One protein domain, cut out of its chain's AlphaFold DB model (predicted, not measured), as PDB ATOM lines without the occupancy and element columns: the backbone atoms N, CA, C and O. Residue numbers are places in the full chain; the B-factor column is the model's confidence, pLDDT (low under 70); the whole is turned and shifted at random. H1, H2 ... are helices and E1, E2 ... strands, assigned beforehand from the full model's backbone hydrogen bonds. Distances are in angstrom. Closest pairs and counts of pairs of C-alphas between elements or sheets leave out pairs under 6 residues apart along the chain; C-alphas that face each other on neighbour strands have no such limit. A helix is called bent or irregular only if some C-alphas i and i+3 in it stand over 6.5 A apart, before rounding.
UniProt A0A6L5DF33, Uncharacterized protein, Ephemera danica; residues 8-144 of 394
ATOM      1  N   TYR A   8     195.958 111.931 233.353       77.56
ATOM      2  CA  TYR A   8     195.019 111.740 232.246       77.56
ATOM      3  C   TYR A   8     194.097 112.956 232.026       77.56
ATOM      4  O   TYR A   8     193.807 113.340 230.892       77.56
ATOM      5  N   ILE A   9     193.667 113.615 233.107       75.81
ATOM      6  CA  ILE A   9     192.846 114.834 233.030       75.81
ATOM      7  C   ILE A   9     193.648 116.010 232.444       75.81
ATOM      8  O   ILE A   9     193.129 116.757 231.619       75.81
ATOM      9  N   MET A  10     194.919 116.165 232.821       75.06
ATOM     10  CA  MET A  10     195.767 117.233 232.276       75.06
ATOM     11  C   MET A  10     196.095 117.011 230.794       75.06
ATOM     12  O   MET A  10     196.098 117.956 230.006       75.06
ATOM     13  N   GLU A  11     196.323 115.761 230.399       78.38
ATOM     14  CA  GLU A  11     196.609 115.387 229.013       78.38
ATOM     15  C   GLU A  11     195.395 115.628 228.101       78.38
ATOM     16  O   GLU A  11     195.507 116.284 227.063       78.38
ATOM     17  N   THR A  12     194.202 115.219 228.541       77.19
ATOM     18  CA  THR A  12     192.945 115.490 227.822       77.19
ATOM     19  C   THR A  12     192.617 116.986 227.751       77.19
ATOM     20  O   THR A  12     192.216 117.465 226.689       77.19
ATOM     21  N   TYR A  13     192.858 117.758 228.818       76.56
ATOM     22  CA  TYR A  13     192.697 119.217 228.801       76.56
ATOM     23  C   TYR A  13     193.620 119.893 227.773       76.56
ATOM     24  O   TYR A  13     193.175 120.757 227.015       76.56
ATOM     25  N   ASN A  14     194.888 119.478 227.695       78.19
ATOM     26  CA  ASN A  14     195.844 120.025 226.731       78.19
ATOM     27  C   ASN A  14     195.470 119.691 225.280       78.19
ATOM     28  O   ASN A  14     195.587 120.556 224.410       78.19
ATOM     29  N   ILE A  15     194.956 118.482 225.023       77.31
ATOM     30  CA  ILE A  15     194.435 118.086 223.706       77.31
ATOM     31  C   ILE A  15     193.252 118.976 223.314       77.31
ATOM     32  O   ILE A  15     193.265 119.569 222.237       77.31
ATOM     33  N   VAL A  16     192.266 119.142 224.202       62.25
ATOM     34  CA  VAL A  16     191.079 119.977 223.946       62.25
ATOM     35  C   VAL A  16     191.465 121.444 223.727       62.25
ATOM     36  O   VAL A  16     191.007 122.066 222.769       62.25
ATOM     37  N   LYS A  17     192.374 121.991 224.543       66.25
ATOM     38  CA  LYS A  17     192.911 123.352 224.375       66.25
ATOM     39  C   LYS A  17     193.666 123.514 223.051       66.25
ATOM     40  O   LYS A  17     193.567 124.561 222.414       66.25
ATOM     41  N   GLY A  18     194.407 122.492 222.623       67.81
ATOM     42  CA  GLY A  18     195.090 122.460 221.329       67.81
ATOM     43  C   GLY A  18     194.119 122.433 220.144       67.81
ATOM     44  O   GLY A  18     194.325 123.164 219.178       67.81
ATOM     45  N   VAL A  19     193.045 121.645 220.231       65.81
ATOM     46  CA  VAL A  19     191.989 121.572 219.205       65.81
ATOM     47  C   VAL A  19     191.243 122.905 219.090       65.81
ATOM     48  O   VAL A  19     191.171 123.456 217.995       65.81
ATOM     49  N   LEU A  20     190.821 123.496 220.212       59.31
ATOM     50  CA  LEU A  20     190.162 124.812 220.243       59.31
ATOM     51  C   LEU A  20     191.029 125.924 219.632       59.31
ATOM     52  O   LEU A  20     190.527 126.781 218.902       59.31
ATOM     53  N   LYS A  21     192.346 125.905 219.883       78.69
ATOM     54  CA  LYS A  21     193.292 126.848 219.262       78.69
ATOM     55  C   LYS A  21     193.394 126.657 217.746       78.69
ATOM     56  O   LYS A  21     193.463 127.647 217.021       78.69
ATOM     57  N   LYS A  22     193.394 125.411 217.260       76.31
ATOM     58  CA  LYS A  22     193.439 125.101 215.820       76.31
ATOM     59  C   LYS A  22     192.162 125.536 215.104       76.31
ATOM     60  O   LYS A  22     192.254 126.171 214.059       76.31
ATOM     61  N   GLU A  23     190.997 125.255 215.682       77.12
ATOM     62  CA  GLU A  23     189.701 125.669 215.127       77.12
ATOM     63  C   GLU A  23     189.570 127.195 215.081       77.12
ATOM     64  O   GLU A  23     189.186 127.754 214.054       77.12
ATOM     65  N   SER A  24     189.987 127.883 216.148       80.19
ATOM     66  CA  SER A  24     189.989 129.352 216.201       80.19
ATOM     67  C   SER A  24     190.925 129.965 215.153       80.19
ATOM     68  O   SER A  24     190.560 130.930 214.483       80.19
ATOM     69  N   LYS A  25     192.115 129.377 214.961       80.69
ATOM     70  CA  LYS A  25     193.076 129.797 213.930       80.69
ATOM     71  C   LYS A  25     192.510 129.603 212.521       80.69
ATOM     72  O   LYS A  25     192.612 130.517 211.714       80.69
ATOM     73  N   HIS A  26     191.877 128.463 212.245       83.25
ATOM     74  CA  HIS A  26     191.249 128.195 210.947       83.25
ATOM     75  C   HIS A  26     190.083 129.153 210.652       83.25
ATOM     76  O   HIS A  26     189.928 129.634 209.530       83.25
ATOM     77  N   LEU A  27     189.255 129.456 211.657       87.69
ATOM     78  CA  LEU A  27     188.163 130.419 211.509       87.69
ATOM     79  C   LEU A  27     188.699 131.823 211.182       87.69
ATOM     80  O   LEU A  27     188.158 132.512 210.317       87.69
ATOM     81  N   PHE A  28     189.784 132.223 211.846       85.31
ATOM     82  CA  PHE A  28     190.454 133.498 211.610       85.31
ATOM     83  C   PHE A  28     191.067 133.585 210.204       85.31
ATOM     84  O   PHE A  28     190.797 134.551 209.491       85.31
ATOM     85  N   THR A  29     191.819 132.569 209.766       87.81
ATOM     86  CA  THR A  29     192.416 132.549 208.419       87.81
ATOM     87  C   THR A  29     191.346 132.564 207.334       87.81
ATOM     88  O   THR A  29     191.441 133.359 206.406       87.81
ATOM     89  N   SER A  30     190.271 131.785 207.493       90.75
ATOM     90  CA  SER A  30     189.157 131.768 206.538       90.75
ATOM     91  C   SER A  30     188.466 133.132 206.413       90.75
ATOM     92  O   SER A  30     188.086 133.545 205.315       90.75
ATOM     93  N   LYS A  31     188.325 133.870 207.524       92.44
ATOM     94  CA  LYS A  31     187.765 135.227 207.501       92.44
ATOM     95  C   LYS A  31     188.670 136.195 206.733       92.44
ATOM     96  O   LYS A  31     188.168 136.929 205.885       92.44
ATOM     97  N   ILE A  32     189.978 136.161 206.991       91.00
ATOM     98  CA  ILE A  32     190.964 136.996 206.287       91.00
ATOM     99  C   ILE A  32     190.991 136.674 204.794       91.00
ATOM    100  O   ILE A  32     190.959 137.589 203.979       91.00
ATOM    101  N   GLU A  33     190.998 135.395 204.422       91.19
ATOM    102  CA  GLU A  33     190.982 134.964 203.020       91.19
ATOM    103  C   GLU A  33     189.752 135.491 202.280       91.19
ATOM    104  O   GLU A  33     189.868 135.991 201.161       91.19
ATOM    105  N   LYS A  34     188.575 135.449 202.916       94.69
ATOM    106  CA  LYS A  34     187.343 135.998 202.338       94.69
ATOM    107  C   LYS A  34     187.424 137.514 202.143       94.69
ATOM    108  O   LYS A  34     186.964 138.017 201.119       94.69
ATOM    109  N   GLU A  35     187.975 138.244 203.110       94.06
ATOM    110  CA  GLU A  35     188.178 139.692 202.981       94.06
ATOM    111  C   GLU A  35     189.196 140.025 201.886       94.06
ATOM    112  O   GLU A  35     188.955 140.917 201.073       94.06
ATOM    113  N   PHE A  36     190.293 139.271 201.812       93.62
ATOM    114  CA  PHE A  36     191.324 139.424 200.791       93.62
ATOM    115  C   PHE A  36     190.783 139.164 199.381       93.62
ATOM    116  O   PHE A  36     191.059 139.931 198.458       93.62
ATOM    117  N   GLU A  37     189.953 138.133 199.213       95.25
ATOM    118  CA  GLU A  37     189.272 137.860 197.946       95.25
ATOM    119  C   GLU A  37     188.292 138.984 197.572       95.25
ATOM    120  O   GLU A  37     188.239 139.414 196.418       95.25
ATOM    121  N   GLY A  38     187.582 139.539 198.560       95.88
ATOM    122  CA  GLY A  38     186.753 140.732 198.374       95.88
ATOM    123  C   GLY A  38     187.560 141.921 197.842       95.88
ATOM    124  O   GLY A  38     187.173 142.528 196.843       95.88
ATOM    125  N   ILE A  39     188.716 142.208 198.447       95.69
ATOM    126  CA  ILE A  39     189.615 143.290 198.014       95.69
ATOM    127  C   ILE A  39     190.111 143.070 196.583       95.69
ATOM    128  O   ILE A  39     190.086 144.009 195.789       95.69
ATOM    129  N   LYS A  40     190.520 141.847 196.222       95.81
ATOM    130  CA  LYS A  40     190.938 141.528 194.846       95.81
ATOM    131  C   LYS A  40     189.837 141.822 193.834       95.81
ATOM    132  O   LYS A  40     190.089 142.507 192.846       95.81
ATOM    133  N   SER A  41     188.615 141.366 194.112       96.69
ATOM    134  CA  SER A  41     187.481 141.592 193.212       96.69
ATOM    135  C   SER A  41     187.168 143.083 193.017       96.69
ATOM    136  O   SER A  41     186.837 143.512 191.910       96.69
ATOM    137  N   GLU A  42     187.337 143.901 194.062       97.00
ATOM    138  CA  GLU A  42     187.136 145.348 193.974       97.00
ATOM    139  C   GLU A  42     188.281 146.042 193.217       97.00
ATOM    140  O   GLU A  42     188.034 146.950 192.422       97.00
ATOM    141  N   ILE A  43     189.527 145.576 193.373       97.19
ATOM    142  CA  ILE A  43     190.664 146.044 192.562       97.19
ATOM    143  C   ILE A  43     190.403 145.784 191.073       97.19
ATOM    144  O   ILE A  43     190.589 146.690 190.257       97.19
ATOM    145  N   ASP A  44     189.929 144.589 190.714       96.81
ATOM    146  CA  ASP A  44     189.603 144.241 189.328       96.81
ATOM    147  C   ASP A  44     188.462 145.105 188.778       96.81
ATOM    148  O   ASP A  44     188.482 145.549 187.623       96.81
ATOM    149  N   ARG A  45     187.453 145.398 189.605       97.12
ATOM    150  CA  ARG A  45     186.368 146.312 189.243       97.12
ATOM    151  C   ARG A  45     186.890 147.716 188.941       97.12
ATOM    152  O   ARG A  45     186.530 148.278 187.903       97.12
ATOM    153  N   ILE A  46     187.742 148.265 189.803       97.62
ATOM    154  CA  ILE A  46     188.338 149.594 189.617       97.62
ATOM    155  C   ILE A  46     189.227 149.621 188.370       97.62
ATOM    156  O   ILE A  46     189.182 150.586 187.608       97.62
ATOM    157  N   GLU A  47     189.983 148.556 188.098       96.81
ATOM    158  CA  GLU A  47     190.799 148.459 186.883       96.81
ATOM    159  C   GLU A  47     189.941 148.529 185.617       96.81
ATOM    160  O   GLU A  47     190.242 149.273 184.679       96.81
ATOM    161  N   ASN A  48     188.814 147.816 185.613       97.00
ATOM    162  CA  ASN A  48     187.845 147.886 184.526       97.00
ATOM    163  C   ASN A  48     187.254 149.296 184.367       97.00
ATOM    164  O   ASN A  48     186.966 149.719 183.246       97.00
ATOM    165  N   GLU A  49     187.054 150.042 185.454       96.38
ATOM    166  CA  GLU A  49     186.609 151.438 185.394       96.38
ATOM    167  C   GLU A  49     187.681 152.372 184.822       96.38
ATOM    168  O   GLU A  49     187.366 153.195 183.960       96.38
ATOM    169  N   ILE A  50     188.950 152.198 185.204       97.06
ATOM    170  CA  ILE A  50     190.082 152.945 184.635       97.06
ATOM    171  C   ILE A  50     190.146 152.738 183.117       97.06
ATOM    172  O   ILE A  50     190.182 153.718 182.369       97.06
ATOM    173  N   GLN A  51     190.044 151.489 182.654       96.88
ATOM    174  CA  GLN A  51     190.039 151.170 181.224       96.88
ATOM    175  C   GLN A  51     188.845 151.787 180.479       96.88
ATOM    176  O   GLN A  51     188.972 152.185 179.318       96.88
ATOM    177  N   LYS A  52     187.667 151.882 181.114       96.06
ATOM    178  CA  LYS A  52     186.511 152.584 180.525       96.06
ATOM    179  C   LYS A  52     186.820 154.065 180.328       96.06
ATOM    180  O   LYS A  52     186.505 154.597 179.263       96.06
ATOM    181  N   TYR A  53     187.452 154.719 181.303       96.75
ATOM    182  CA  TYR A  53     187.860 156.117 181.163       96.75
ATOM    183  C   TYR A  53     188.898 156.310 180.055       96.75
ATOM    184  O   TYR A  53     188.744 157.248 179.281       96.75
ATOM    185  N   ASP A  54     189.869 155.407 179.894       96.69
ATOM    186  CA  ASP A  54     190.847 155.483 178.796       96.69
ATOM    187  C   ASP A  54     190.173 155.431 177.418       96.69
ATOM    188  O   ASP A  54     190.479 156.229 176.528       96.69
ATOM    189  N   ARG A  55     189.182 154.545 177.251       96.19
ATOM    190  CA  ARG A  55     188.383 154.467 176.016       96.19
ATOM    191  C   ARG A  55     187.602 155.756 175.768       96.19
ATOM    192  O   ARG A  55     187.565 156.231 174.635       96.19
ATOM    193  N   ILE A  56     186.990 156.322 176.811       94.81
ATOM    194  CA  ILE A  56     186.243 157.584 176.715       94.81
ATOM    195  C   ILE A  56     187.183 158.730 176.344       94.81
ATOM    196  O   ILE A  56     186.871 159.483 175.429       94.81
ATOM    197  N   ILE A  57     188.347 158.842 176.984       95.44
ATOM    198  CA  ILE A  57     189.337 159.889 176.702       95.44
ATOM    199  C   ILE A  57     189.807 159.811 175.244       95.44
ATOM    200  O   ILE A  57     189.802 160.825 174.552       95.44
ATOM    201  N   ALA A  58     190.106 158.611 174.737       94.00
ATOM    202  CA  ALA A  58     190.487 158.423 173.337       94.00
ATOM    203  C   ALA A  58     189.378 158.839 172.351       94.00
ATOM    204  O   ALA A  58     189.659 159.309 171.250       94.00
ATOM    205  N   VAL A  59     188.106 158.664 172.726       91.19
ATOM    206  CA  VAL A  59     186.959 159.138 171.936       91.19
ATOM    207  C   VAL A  59     186.832 160.661 172.018       91.19
ATOM    208  O   VAL A  59     186.659 161.306 170.987       91.19
ATOM    209  N   LEU A  60     186.979 161.240 173.212       92.00
ATOM    210  CA  LEU A  60     186.927 162.685 173.445       92.00
ATOM    211  C   LEU A  60     188.031 163.450 172.708       92.00
ATOM    212  O   LEU A  60     187.790 164.580 172.299       92.00
ATOM    213  N   ASP A  61     189.199 162.841 172.503       91.62
ATOM    214  CA  ASP A  61     190.291 163.445 171.730       91.62
ATOM    215  C   ASP A  61     189.990 163.497 170.227       91.62
ATOM    216  O   ASP A  61     190.381 164.445 169.549       91.62
ATOM    217  N   ARG A  62     189.255 162.511 169.701       89.75
ATOM    218  CA  ARG A  62     188.889 162.455 168.277       89.75
ATOM    219  C   ARG A  62     187.648 163.280 167.945       89.75
ATOM    220  O   ARG A  62     187.559 163.816 166.846       89.75
ATOM    221  N   LEU A  63     186.698 163.398 168.876       86.62
ATOM    222  CA  LEU A  63     185.424 164.097 168.663       86.62
ATOM    223  C   LEU A  63     185.571 165.514 168.075       86.62
ATOM    224  O   LEU A  63     184.967 165.768 167.034       86.62
ATOM    225  N   PRO A  64     186.364 166.427 168.673       84.50
ATOM    226  CA  PRO A  64     186.444 167.814 168.217       84.50
ATOM    227  C   PRO A  64     187.192 167.986 166.884       84.50
ATOM    228  O   PRO A  64     187.211 169.088 166.342       84.50
ATOM    229  N   MET A  65     187.811 166.929 166.345       83.38
ATOM    230  CA  MET A  65     188.538 166.987 165.070       83.38
ATOM    231  C   MET A  65     187.612 166.912 163.849       83.38
ATOM    232  O   MET A  65     188.003 167.343 162.766       83.38
ATOM    233  N   GLU A  66     186.391 166.398 164.007       76.69
ATOM    234  CA  GLU A  66     185.442 166.226 162.905       76.69
ATOM    235  C   GLU A  66     184.159 167.026 163.164       76.69
ATOM    236  O   GLU A  66     183.612 167.026 164.266       76.69
ATOM    237  N   LEU A  67     183.644 167.697 162.128       70.31
ATOM    238  CA  LEU A  67     182.384 168.451 162.198       70.31
ATOM    239  C   LEU A  67     181.142 167.552 162.272       70.31
ATOM    240  O   LEU A  67     180.063 168.030 162.613       70.31
ATOM    241  N   GLY A  68     181.269 166.263 161.956       76.81
ATOM    242  CA  GLY A  68     180.182 165.327 162.166       76.81
ATOM    243  C   GLY A  68     180.577 163.877 161.958       76.81
ATOM    244  O   GLY A  68     181.287 163.547 161.014       76.81
ATOM    245  N   TRP A  69     180.083 163.019 162.848       80.88
ATOM    246  CA  TRP A  69     180.359 161.585 162.829       80.88
ATOM    247  C   TRP A  69     179.136 160.847 162.300       80.88
ATOM    248  O   TRP A  69     178.045 160.959 162.865       80.88
ATOM    249  N   SER A  70     179.311 160.075 161.229       81.81
ATOM    250  CA  SER A  70     178.272 159.169 160.740       81.81
ATOM    251  C   SER A  70     178.381 157.839 161.477       81.81
ATOM    252  O   SER A  70     179.187 156.983 161.113       81.81
ATOM    253  N   LEU A  71     177.556 157.653 162.506       83.69
ATOM    254  CA  LEU A  71     177.459 156.378 163.204       83.69
ATOM    255  C   LEU A  71     176.455 155.488 162.459       83.69
ATOM    256  O   LEU A  71     175.279 155.855 162.347       83.69
ATOM    257  N   PRO A  72     176.877 154.314 161.948       81.56
ATOM    258  CA  PRO A  72     175.971 153.427 161.225       81.56
ATOM    259  C   PRO A  72     174.828 152.949 162.129       81.56
ATOM    260  O   PRO A  72     173.695 152.818 161.665       81.56
ATOM    261  N   PHE A  73     175.114 152.768 163.422       86.50
ATOM    262  CA  PHE A  73     174.161 152.324 164.430       86.50
ATOM    263  C   PHE A  73     174.386 153.055 165.757       86.50
ATOM    264  O   PHE A  73     175.519 153.150 166.227       86.50
ATOM    265  N   LEU A  74     173.304 153.523 166.382       86.06
ATOM    266  CA  LEU A  74     173.308 154.084 167.735       86.06
ATOM    267  C   LEU A  74     172.524 153.158 168.679       86.06
ATOM    268  O   LEU A  74     171.340 152.914 168.423       86.06
ATOM    269  N   PRO A  75     173.122 152.640 169.765       89.06
ATOM    270  CA  PRO A  75     172.382 151.853 170.742       89.06
ATOM    271  C   PRO A  75     171.392 152.735 171.508       89.06
ATOM    272  O   PRO A  75     171.788 153.664 172.206       89.06
ATOM    273  N   VAL A  76     170.097 152.436 171.372       86.88
ATOM    274  CA  VAL A  76     169.013 153.118 172.104       86.88
ATOM    275  C   VAL A  76     168.666 152.344 173.371       86.88
ATOM    276  O   VAL A  76     168.440 152.925 174.428       86.88
ATOM    277  N   THR A  77     168.635 151.015 173.269       90.50
ATOM    278  CA  THR A  77     168.442 150.101 174.400       90.50
ATOM    279  C   THR A  77     169.412 148.930 174.277       90.50
ATOM    280  O   THR A  77     170.098 148.787 173.266       90.50
ATOM    281  N   GLN A  78     169.442 148.048 175.278       89.50
ATOM    282  CA  GLN A  78     170.294 146.853 175.274       89.50
ATOM    283  C   GLN A  78     170.113 145.962 174.027       89.50
ATOM    284  O   GLN A  78     171.035 145.244 173.651       89.50
ATOM    285  N   HIS A  79     168.945 146.009 173.375       89.62
ATOM    286  CA  HIS A  79     168.616 145.157 172.227       89.62
ATOM    287  C   HIS A  79     168.162 145.931 170.982       89.62
ATOM    288  O   HIS A  79     167.786 145.306 169.992       89.62
ATOM    289  N   ALA A  80     168.163 147.268 171.010       91.00
ATOM    290  CA  ALA A  80     167.694 148.085 169.896       91.00
ATOM    291  C   ALA A  80     168.767 149.070 169.435       91.00
ATOM    292  O   ALA A  80     169.320 149.834 170.231       91.00
ATOM    293  N   LEU A  81     169.002 149.072 168.123       91.38
ATOM    294  CA  LEU A  81     169.919 149.971 167.438       91.38
ATOM    295  C   LEU A  81     169.129 150.864 166.478       91.38
ATOM    296  O   LEU A  81     168.310 150.370 165.703       91.38
ATOM    297  N   LEU A  82     169.386 152.168 166.515       88.00
ATOM    298  CA  LEU A  82     168.862 153.121 165.544       88.00
ATOM    299  C   LEU A  82     169.834 153.211 164.356       88.00
ATOM    300  O   LEU A  82     171.008 153.517 164.584       88.00
ATOM    301  N   PRO A  83     169.395 152.952 163.112       82.50
ATOM    302  CA  PRO A  83     170.242 153.135 161.942       82.50
ATOM    303  C   PRO A  83     170.434 154.625 161.621       82.50
ATOM    304  O   PRO A  83     169.519 155.429 161.799       82.50
ATOM    305  N   SER A  84     171.625 154.962 161.123       65.25
ATOM    306  CA  SER A  84     172.023 156.287 160.617       65.25
ATOM    307  C   SER A  84     171.806 157.449 161.596       65.25
ATOM    308  O   SER A  84     170.925 158.290 161.405       65.25
ATOM    309  N   ALA A  85     172.645 157.530 162.629       74.25
ATOM    310  CA  ALA A  85     172.726 158.712 163.481       74.25
ATOM    311  C   ALA A  85     173.930 159.558 163.051       74.25
ATOM    312  O   ALA A  85     175.077 159.128 163.169       74.25
ATOM    313  N   MET A  86     173.669 160.766 162.551       80.81
ATOM    314  CA  MET A  86     174.719 161.753 162.316       80.81
ATOM    315  C   MET A  86     174.867 162.613 163.570       80.81
ATOM    316  O   MET A  86     173.930 163.303 163.974       80.81
ATOM    317  N   LEU A  87     176.039 162.566 164.194       82.19
ATOM    318  CA  LEU A  87     176.375 163.431 165.319       82.19
ATOM    319  C   LEU A  87     176.824 164.791 164.772       82.19
ATOM    320  O   LEU A  87     177.842 164.848 164.093       82.19
ATOM    321  N   THR A  88     176.076 165.866 165.039       78.50
ATOM    322  CA  THR A  88     176.339 167.212 164.483       78.50
ATOM    323  C   THR A  88     177.102 168.143 165.427       78.50
ATOM    324  O   THR A  88     177.894 168.959 164.973       78.50
ATOM    325  N   ASN A  89     176.883 168.035 166.740       76.31
ATOM    326  CA  ASN A  89     177.498 168.920 167.734       76.31
ATOM    327  C   ASN A  89     178.628 168.192 168.464       76.31
ATOM    328  O   ASN A  89     178.483 167.802 169.617       76.31
ATOM    329  N   THR A  90     179.758 167.992 167.789       78.88
ATOM    330  CA  THR A  90     180.895 167.228 168.333       78.88
ATOM    331  C   THR A  90     181.666 167.956 169.442       78.88
ATOM    332  O   THR A  90     182.367 167.333 170.237       78.88
ATOM    333  N   ASN A  91     181.497 169.273 169.554       83.50
ATOM    334  CA  ASN A  91     182.171 170.077 170.573       83.50
ATOM    335  C   ASN A  91     181.415 170.153 171.903       83.50
ATOM    336  O   ASN A  91     182.041 170.441 172.921       83.50
ATOM    337  N   GLU A  92     180.104 169.905 171.915       88.81
ATOM    338  CA  GLU A  92     179.269 170.012 173.113       88.81
ATOM    339  C   GLU A  92     178.838 168.631 173.595       88.81
ATOM    340  O   GLU A  92     178.097 167.919 172.920       88.81
ATOM    341  N   ILE A  93     179.268 168.271 174.799       92.19
ATOM    342  CA  ILE A  93     179.046 166.950 175.376       92.19
ATOM    343  C   ILE A  93     178.290 167.099 176.689       92.19
ATOM    344  O   ILE A  93     178.591 167.963 177.516       92.19
ATOM    345  N   GLN A  94     177.303 166.231 176.884       94.44
ATOM    346  CA  GLN A  94     176.590 166.116 178.145       94.44
ATOM    347  C   GLN A  94     177.324 165.129 179.055       94.44
ATOM    348  O   GLN A  94     177.421 163.942 178.748       94.44
ATOM    349  N   VAL A  95     177.846 165.621 180.175       95.50
ATOM    350  CA  VAL A  95     178.606 164.829 181.148       95.50
ATOM    351  C   VAL A  95     177.806 164.701 182.436       95.50
ATOM    352  O   VAL A  95     177.286 165.684 182.962       95.50
ATOM    353  N   HIS A  96     177.715 163.479 182.955       95.19
ATOM    354  CA  HIS A  96     177.160 163.194 184.277       95.19
ATOM    355  C   HIS A  96     178.160 163.615 185.353       95.19
ATOM    356  O   HIS A  96     179.298 163.147 185.305       95.19
ATOM    357  N   ILE A  97     177.772 164.477 186.298       94.00
ATOM    358  CA  ILE A  97     178.650 164.969 187.381       94.00
ATOM    359  C   ILE A  97     178.523 164.098 188.643       94.00
ATOM    360  O   ILE A  97     179.532 163.843 189.301       94.00
ATOM    361  N   GLY A  98     177.323 163.592 188.926       92.38
ATOM    362  CA  GLY A  98     176.972 162.855 190.144       92.38
ATOM    363  C   GLY A  98     175.481 163.016 190.446       92.38
ATOM    364  O   GLY A  98     174.853 163.902 189.877       92.38
ATOM    365  N   ASP A  99     174.899 162.146 191.274       93.62
ATOM    366  CA  ASP A  99     173.535 162.285 191.832       93.62
ATOM    367  C   ASP A  99     172.424 162.596 190.812       93.62
ATOM    368  O   ASP A  99     171.493 163.355 191.061       93.62
ATOM    369  N   GLY A 100     172.543 162.019 189.617       95.00
ATOM    370  CA  GLY A 100     171.602 162.243 188.512       95.00
ATOM    371  C   GLY A 100     171.724 163.604 187.808       95.00
ATOM    372  O   GLY A 100     170.947 163.876 186.896       95.00
ATOM    373  N   TRP A 101     172.703 164.434 188.167       96.31
ATOM    374  CA  TRP A 101     172.960 165.726 187.533       96.31
ATOM    375  C   TRP A 101     173.847 165.607 186.296       96.31
ATOM    376  O   TRP A 101     174.840 164.871 186.260       96.31
ATOM    377  N   PHE A 102     173.509 166.409 185.287       96.56
ATOM    378  CA  PHE A 102     174.230 166.494 184.025       96.56
ATOM    379  C   PHE A 102     174.581 167.944 183.707       96.56
ATOM    380  O   PHE A 102     173.762 168.840 183.896       96.56
ATOM    381  N   THR A 103     175.773 168.159 183.156       95.19
ATOM    382  CA  THR A 103     176.198 169.457 182.626       95.19
ATOM    383  C   THR A 103     176.557 169.350 181.153       95.19
ATOM    384  O   THR A 103     177.010 168.302 180.689       95.19
ATOM    385  N   ARG A 104     176.370 170.443 180.413       95.75
ATOM    386  CA  ARG A 104     176.884 170.587 179.049       95.75
ATOM    387  C   ARG A 104     178.262 171.216 179.137       95.75
ATOM    388  O   ARG A 104     178.425 172.271 179.740       95.75
ATOM    389  N   CYS A 105     179.253 170.573 178.543       94.50
ATOM    390  CA  CYS A 105     180.622 171.057 178.566       94.50
ATOM    391  C   CYS A 105     181.332 170.759 177.247       94.50
ATOM    392  O   CYS A 105     180.849 169.979 176.425       94.50
ATOM    393  N   SER A 106     182.475 171.408 177.036       94.19
ATOM    394  CA  SER A 106     183.304 171.134 175.867       94.19
ATOM    395  C   SER A 106     183.985 169.766 175.974       94.19
ATOM    396  O   SER A 106     184.238 169.286 177.081       94.19
ATOM    397  N   ALA A 107     184.359 169.166 174.840       92.38
ATOM    398  CA  ALA A 107     185.121 167.910 174.817       92.38
ATOM    399  C   ALA A 107     186.407 167.971 175.667       92.38
ATOM    400  O   ALA A 107     186.713 167.046 176.421       92.38
ATOM    401  N   HIS A 108     187.107 169.109 175.636       93.38
ATOM    402  CA  HIS A 108     188.286 169.357 176.469       93.38
ATOM    403  C   HIS A 108     187.956 169.357 177.972       93.38
ATOM    404  O   HIS A 108     188.671 168.762 178.777       93.38
ATOM    405  N   HIS A 109     186.853 169.997 178.373       94.81
ATOM    406  CA  HIS A 109     186.441 170.017 179.776       94.81
ATOM    407  C   HIS A 109     185.969 168.635 180.252       94.81
ATOM    408  O   HIS A 109     186.326 168.206 181.350       94.81
ATOM    409  N   ALA A 110     185.236 167.905 179.405       95.38
ATOM    410  CA  ALA A 110     184.839 166.522 179.660       95.38
ATOM    411  C   ALA A 110     186.063 165.627 179.911       95.38
ATOM    412  O   ALA A 110     186.078 164.859 180.873       95.38
ATOM    413  N   LYS A 111     187.130 165.792 179.119       95.31
ATOM    414  CA  LYS A 111     188.404 165.093 179.320       95.31
ATOM    415  C   LYS A 111     189.025 165.409 180.684       95.31
ATOM    416  O   LYS A 111     189.440 164.495 181.392       95.31
ATOM    417  N   GLY A 112     189.010 166.675 181.105       96.00
ATOM    418  CA  GLY A 112     189.449 167.075 182.448       96.00
ATOM    419  C   GLY A 112     188.638 166.423 183.581       96.00
ATOM    420  O   GLY A 112     189.196 166.053 184.613       96.00
ATOM    421  N   ILE A 113     187.326 166.226 183.398       96.00
ATOM    422  CA  ILE A 113     186.490 165.472 184.350       96.00
ATOM    423  C   ILE A 113     186.902 163.992 184.382       96.00
ATOM    424  O   ILE A 113     187.055 163.433 185.469       96.00
ATOM    425  N   CYS A 114     187.115 163.366 183.221       96.06
ATOM    426  CA  CYS A 114     187.559 161.974 183.138       96.06
ATOM    427  C   CYS A 114     188.911 161.756 183.828       96.06
ATOM    428  O   CYS A 114     189.033 160.808 184.598       96.06
ATOM    429  N   HIS A 115     189.891 162.642 183.625       97.00
ATOM    430  CA  HIS A 115     191.195 162.535 184.287       97.00
ATOM    431  C   HIS A 115     191.088 162.609 185.814       97.00
ATOM    432  O   HIS A 115     191.625 161.734 186.487       97.00
ATOM    433  N   ARG A 116     190.324 163.568 186.359       96.81
ATOM    434  CA  ARG A 116     190.099 163.669 187.817       96.81
ATOM    435  C   ARG A 116     189.449 162.413 188.398       96.81
ATOM    436  O   ARG A 116     189.824 161.945 189.467       96.81
ATOM    437  N   ARG A 117     188.472 161.839 187.691       96.44
ATOM    438  CA  ARG A 117     187.829 160.584 188.115       96.44
ATOM    439  C   ARG A 117     188.789 159.405 188.057       96.44
ATOM    440  O   ARG A 117     188.809 158.592 188.971       96.44
ATOM    441  N   GLN A 118     189.595 159.338 187.005       96.62
ATOM    442  CA  GLN A 118     190.600 158.299 186.843       96.62
ATOM    443  C   GLN A 118     191.667 158.364 187.943       96.62
ATOM    444  O   GLN A 118     192.087 157.326 188.445       96.62
ATOM    445  N   GLU A 119     192.084 159.565 188.341       97.44
ATOM    446  CA  GLU A 119     192.999 159.786 189.463       97.44
ATOM    447  C   GLU A 119     192.409 159.274 190.780       97.44
ATOM    448  O   GLU A 119     193.025 158.425 191.422       97.44
ATOM    449  N   LYS A 120     191.156 159.627 191.092       97.50
ATOM    450  CA  LYS A 120     190.441 159.082 192.259       97.50
ATOM    451  C   LYS A 120     190.357 157.549 192.242       97.50
ATOM    452  O   LYS A 120     190.521 156.897 193.274       97.50
ATOM    453  N   CYS A 121     190.129 156.939 191.077       97.50
ATOM    454  CA  CYS A 121     190.162 155.480 190.934       97.50
ATOM    455  C   CYS A 121     191.560 154.911 191.239       97.50
ATOM    456  O   CYS A 121     191.668 153.886 191.911       97.50
ATOM    457  N   ARG A 122     192.639 155.566 190.784       97.38
ATOM    458  CA  ARG A 122     194.024 155.142 191.060       97.38
ATOM    459  C   ARG A 122     194.378 155.246 192.543       97.38
ATOM    460  O   ARG A 122     194.992 154.320 193.065       97.38
ATOM    461  N   GLU A 123     193.966 156.319 193.213       97.81
ATOM    462  CA  GLU A 123     194.125 156.486 194.664       97.81
ATOM    463  C   GLU A 123     193.391 155.380 195.426       97.81
ATOM    464  O   GLU A 123     193.986 154.690 196.252       97.81
ATOM    465  N   THR A 124     192.127 155.131 195.072       97.44
ATOM    466  CA  THR A 124     191.322 154.062 195.682       97.44
ATOM    467  C   THR A 124     191.975 152.690 195.486       97.44
ATOM    468  O   THR A 124     192.079 151.900 196.424       97.44
ATOM    469  N   LYS A 125     192.489 152.413 194.279       97.44
ATOM    470  CA  LYS A 125     193.238 151.185 193.979       97.44
ATOM    471  C   LYS A 125     194.504 151.066 194.832       97.44
ATOM    472  O   LYS A 125     194.828 149.962 195.259       97.44
ATOM    473  N   LYS A 126     195.229 152.166 195.060       97.81
ATOM    474  CA  LYS A 126     196.436 152.187 195.902       97.81
ATOM    475  C   LYS A 126     196.093 151.844 197.356       97.81
ATOM    476  O   LYS A 126     196.675 150.906 197.886       97.81
ATOM    477  N   ALA A 127     195.088 152.499 197.937       96.81
ATOM    478  CA  ALA A 127     194.638 152.225 199.304       96.81
ATOM    479  C   ALA A 127     194.161 150.769 199.493       96.81
ATOM    480  O   ALA A 127     194.474 150.120 200.490       96.81
ATOM    481  N   LEU A 128     193.438 150.214 198.512       96.31
ATOM    482  CA  LEU A 128     193.016 148.809 198.545       96.31
ATOM    483  C   LEU A 128     194.191 147.832 198.442       96.31
ATOM    484  O   LEU A 128     194.157 146.786 199.087       96.31
ATOM    485  N   LYS A 129     195.225 148.159 197.659       96.38
ATOM    486  CA  LYS A 129     196.449 147.350 197.581       96.38
ATOM    487  C   LYS A 129     197.199 147.336 198.903       96.38
ATOM    488  O   LYS A 129     197.494 146.256 199.387       96.38
ATOM    489  N   GLU A 130     197.410 148.500 199.513       95.62
ATOM    490  CA  GLU A 130     198.059 148.610 200.828       95.62
ATOM    491  C   GLU A 130     197.312 147.778 201.879       95.62
ATOM    492  O   GLU A 130     197.914 146.997 202.614       95.62
ATOM    493  N   ARG A 131     195.975 147.851 201.890       93.56
ATOM    494  CA  ARG A 131     195.150 146.994 202.749       93.56
ATOM    495  C   ARG A 131     195.305 145.504 202.422       93.56
ATOM    496  O   ARG A 131     195.339 144.680 203.334       93.56
ATOM    497  N   GLY A 132     195.361 145.147 201.141       94.31
ATOM    498  CA  GLY A 132     195.577 143.772 200.692       94.31
ATOM    499  C   GLY A 132     196.923 143.210 201.150       94.31
ATOM    500  O   GLY A 132     196.964 142.090 201.654       94.31
ATOM    501  N   ASP A 133     197.989 144.003 201.047       93.56
ATOM    502  CA  ASP A 133     199.345 143.629 201.461       93.56
ATOM    503  C   ASP A 133     199.408 143.373 202.977       93.56
ATOM    504  O   ASP A 133     199.984 142.376 203.418       93.56
ATOM    505  N   LEU A 134     198.725 144.202 203.779       92.06
ATOM    506  CA  LEU A 134     198.589 143.991 205.225       92.06
ATOM    507  C   LEU A 134     197.877 142.671 205.555       92.06
ATOM    508  O   LEU A 134     198.356 141.903 206.390       92.06
ATOM    509  N   LEU A 135     196.757 142.371 204.885       90.75
ATOM    510  CA  LEU A 135     196.042 141.104 205.087       90.75
ATOM    511  C   LEU A 135     196.875 139.896 204.651       90.75
ATOM    512  O   LEU A 135     196.808 138.843 205.286       90.75
ATOM    513  N   GLN A 136     197.665 140.037 203.589       90.06
ATOM    514  CA  GLN A 136     198.566 138.988 203.129       90.06
ATOM    515  C   GLN A 136     199.672 138.712 204.156       90.06
ATOM    516  O   GLN A 136     199.977 137.546 204.421       90.06
ATOM    517  N   GLU A 137     200.236 139.750 204.772       88.75
ATOM    518  CA  GLU A 137     201.223 139.589 205.841       88.75
ATOM    519  C   GLU A 137     200.598 138.955 207.090       88.75
ATOM    520  O   GLU A 137     201.158 138.023 207.668       88.75
ATOM    521  N   TRP A 138     199.378 139.354 207.458       87.44
ATOM    522  CA  TRP A 138     198.643 138.703 208.546       87.44
ATOM    523  C   TRP A 138     198.374 137.229 208.261       87.44
ATOM    524  O   TRP A 138     198.497 136.403 209.164       87.44
ATOM    525  N   LEU A 139     198.051 136.873 207.014       87.38
ATOM    526  CA  LEU A 139     197.875 135.482 206.609       87.38
ATOM    527  C   LEU A 139     199.192 134.699 206.728       87.38
ATOM    528  O   LEU A 139     199.196 133.588 207.261       87.38
ATOM    529  N   ARG A 140     200.318 135.285 206.299       85.88
ATOM    530  CA  ARG A 140     201.662 134.693 206.420       85.88
ATOM    531  C   ARG A 140     202.023 134.413 207.883       85.88
ATOM    532  O   ARG A 140     202.403 133.285 208.214       85.88
ATOM    533  N   VAL A 141     201.841 135.405 208.755       84.00
ATOM    534  CA  VAL A 141     202.076 135.287 210.204       84.00
ATOM    535  C   VAL A 141     201.136 134.250 210.819       84.00
ATOM    536  O   VAL A 141     201.579 133.375 211.564       84.00
ATOM    537  N   ALA A 142     199.847 134.291 210.471       79.19
ATOM    538  CA  ALA A 142     198.848 133.375 211.002       79.19
ATOM    539  C   ALA A 142     199.157 131.926 210.629       79.19
ATOM    540  O   ALA A 142     199.070 131.060 211.497       79.19
ATOM    541  N   ILE A 143     199.550 131.637 209.384       80.31
ATOM    542  CA  ILE A 143     199.903 130.281 208.934       80.31
ATOM    543  C   ILE A 143     201.158 129.772 209.660       80.31
ATOM    544  O   ILE A 143     201.229 128.580 209.967       80.31
ATOM    545  N   GLY A 144     202.052 130.667 210.088       67.88
ATOM    546  CA  GLY A 144     203.278 130.324 210.812       67.88
ATOM    547  C   GLY A 144     204.466 130.086 209.883       67.88
ATOM    548  O   GLY A 144     205.416 129.417 210.271       67.88
TER     549      GLY A 144
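This is residues 8 to 144 of the 394 residues of an uncharacterized protein of Ephemera danica (UniProt A0A6L5DF33). A long helix, H1, and a second, shorter one, H2, which folds back beside it in the opposite direction, make a long rod, and two bent or twisted strand hairpins are set at the end where H1 finishes and H2 begins. The hairpin of E3 and E4 lies by the first residues of H2, the hairpin of E1 and E2 is well away from it, and at the other end residues 8 to 24 of H1 stick out alone. The printed part has 137 residues, with named elements in the order H1, E1, E2, E3, E4, H2; each hairpin is an antiparallel sheet of two strands, in the orders E1 - E2 and E3 - E4, and the class is mixed, helices and strands. The whole is extended, with a radius of gyration of the C-alphas of 26.1 A and spans of 90 by 32 by 24 A.

E1, residues 69 to 77, and E2, residues 80 to 87, are a hairpin, antiparallel at 148 degrees between directions, with N 71 and O 85 3.0 A apart and N 82 and O 74 2.8 A apart, within hydrogen-bond range. E1 bends by 74 degrees at residue 72, and E2 bends by 73 degrees at residue 84. E3, residues 92 to 98, and E4, residues 101 to 106, are a second hairpin, antiparallel at 145 degrees, with N 93 and O 105 2.8 A apart. The two hairpins are apart. H2, residues 107 to 143, has 4 pairs of C-alphas within 8 A of E3, the closest being those of Ile 93 and Ala 107, 6.2 A apart; E4 and H2 are near each other. H1, residues 8 to 65, touches H2 at a shallow tilt of 16 degrees, opposite ways, and their closest C-alphas are those of Leu 60 and Ala 107, 5.7 A apart. H1 is apart from E2, E3 and E4, and H2 is apart from E1 and E2. Every O i to N i+4 pair of H2 is within hydrogen-bond range, and 51 of 54 are in H1.

H1 begins at C-alpha 8, (195.019, 111.740, 232.246), and measures 87.2 A; it is irregular, but only just, with C-alphas 61 and 64 6.8 A apart. E1 measures 20.2 A, E2 18.2 A, E3 18.6 A and E4 16.5 A. H2 measures 52.9 A and ends at C-alpha 143, (199.903, 130.281, 208.934).

The C-alphas of Tyr 8 and Leu 67, the two farthest apart, are 91.0 A apart. Residues 8 to 24 stand free; without them the body spans 65 by 32 by 25 A. The printed part has no cut, and its five links are tight. The mean pLDDT of the printed part is 88.6, with residues 16 to 20, 84 and 144 under 70.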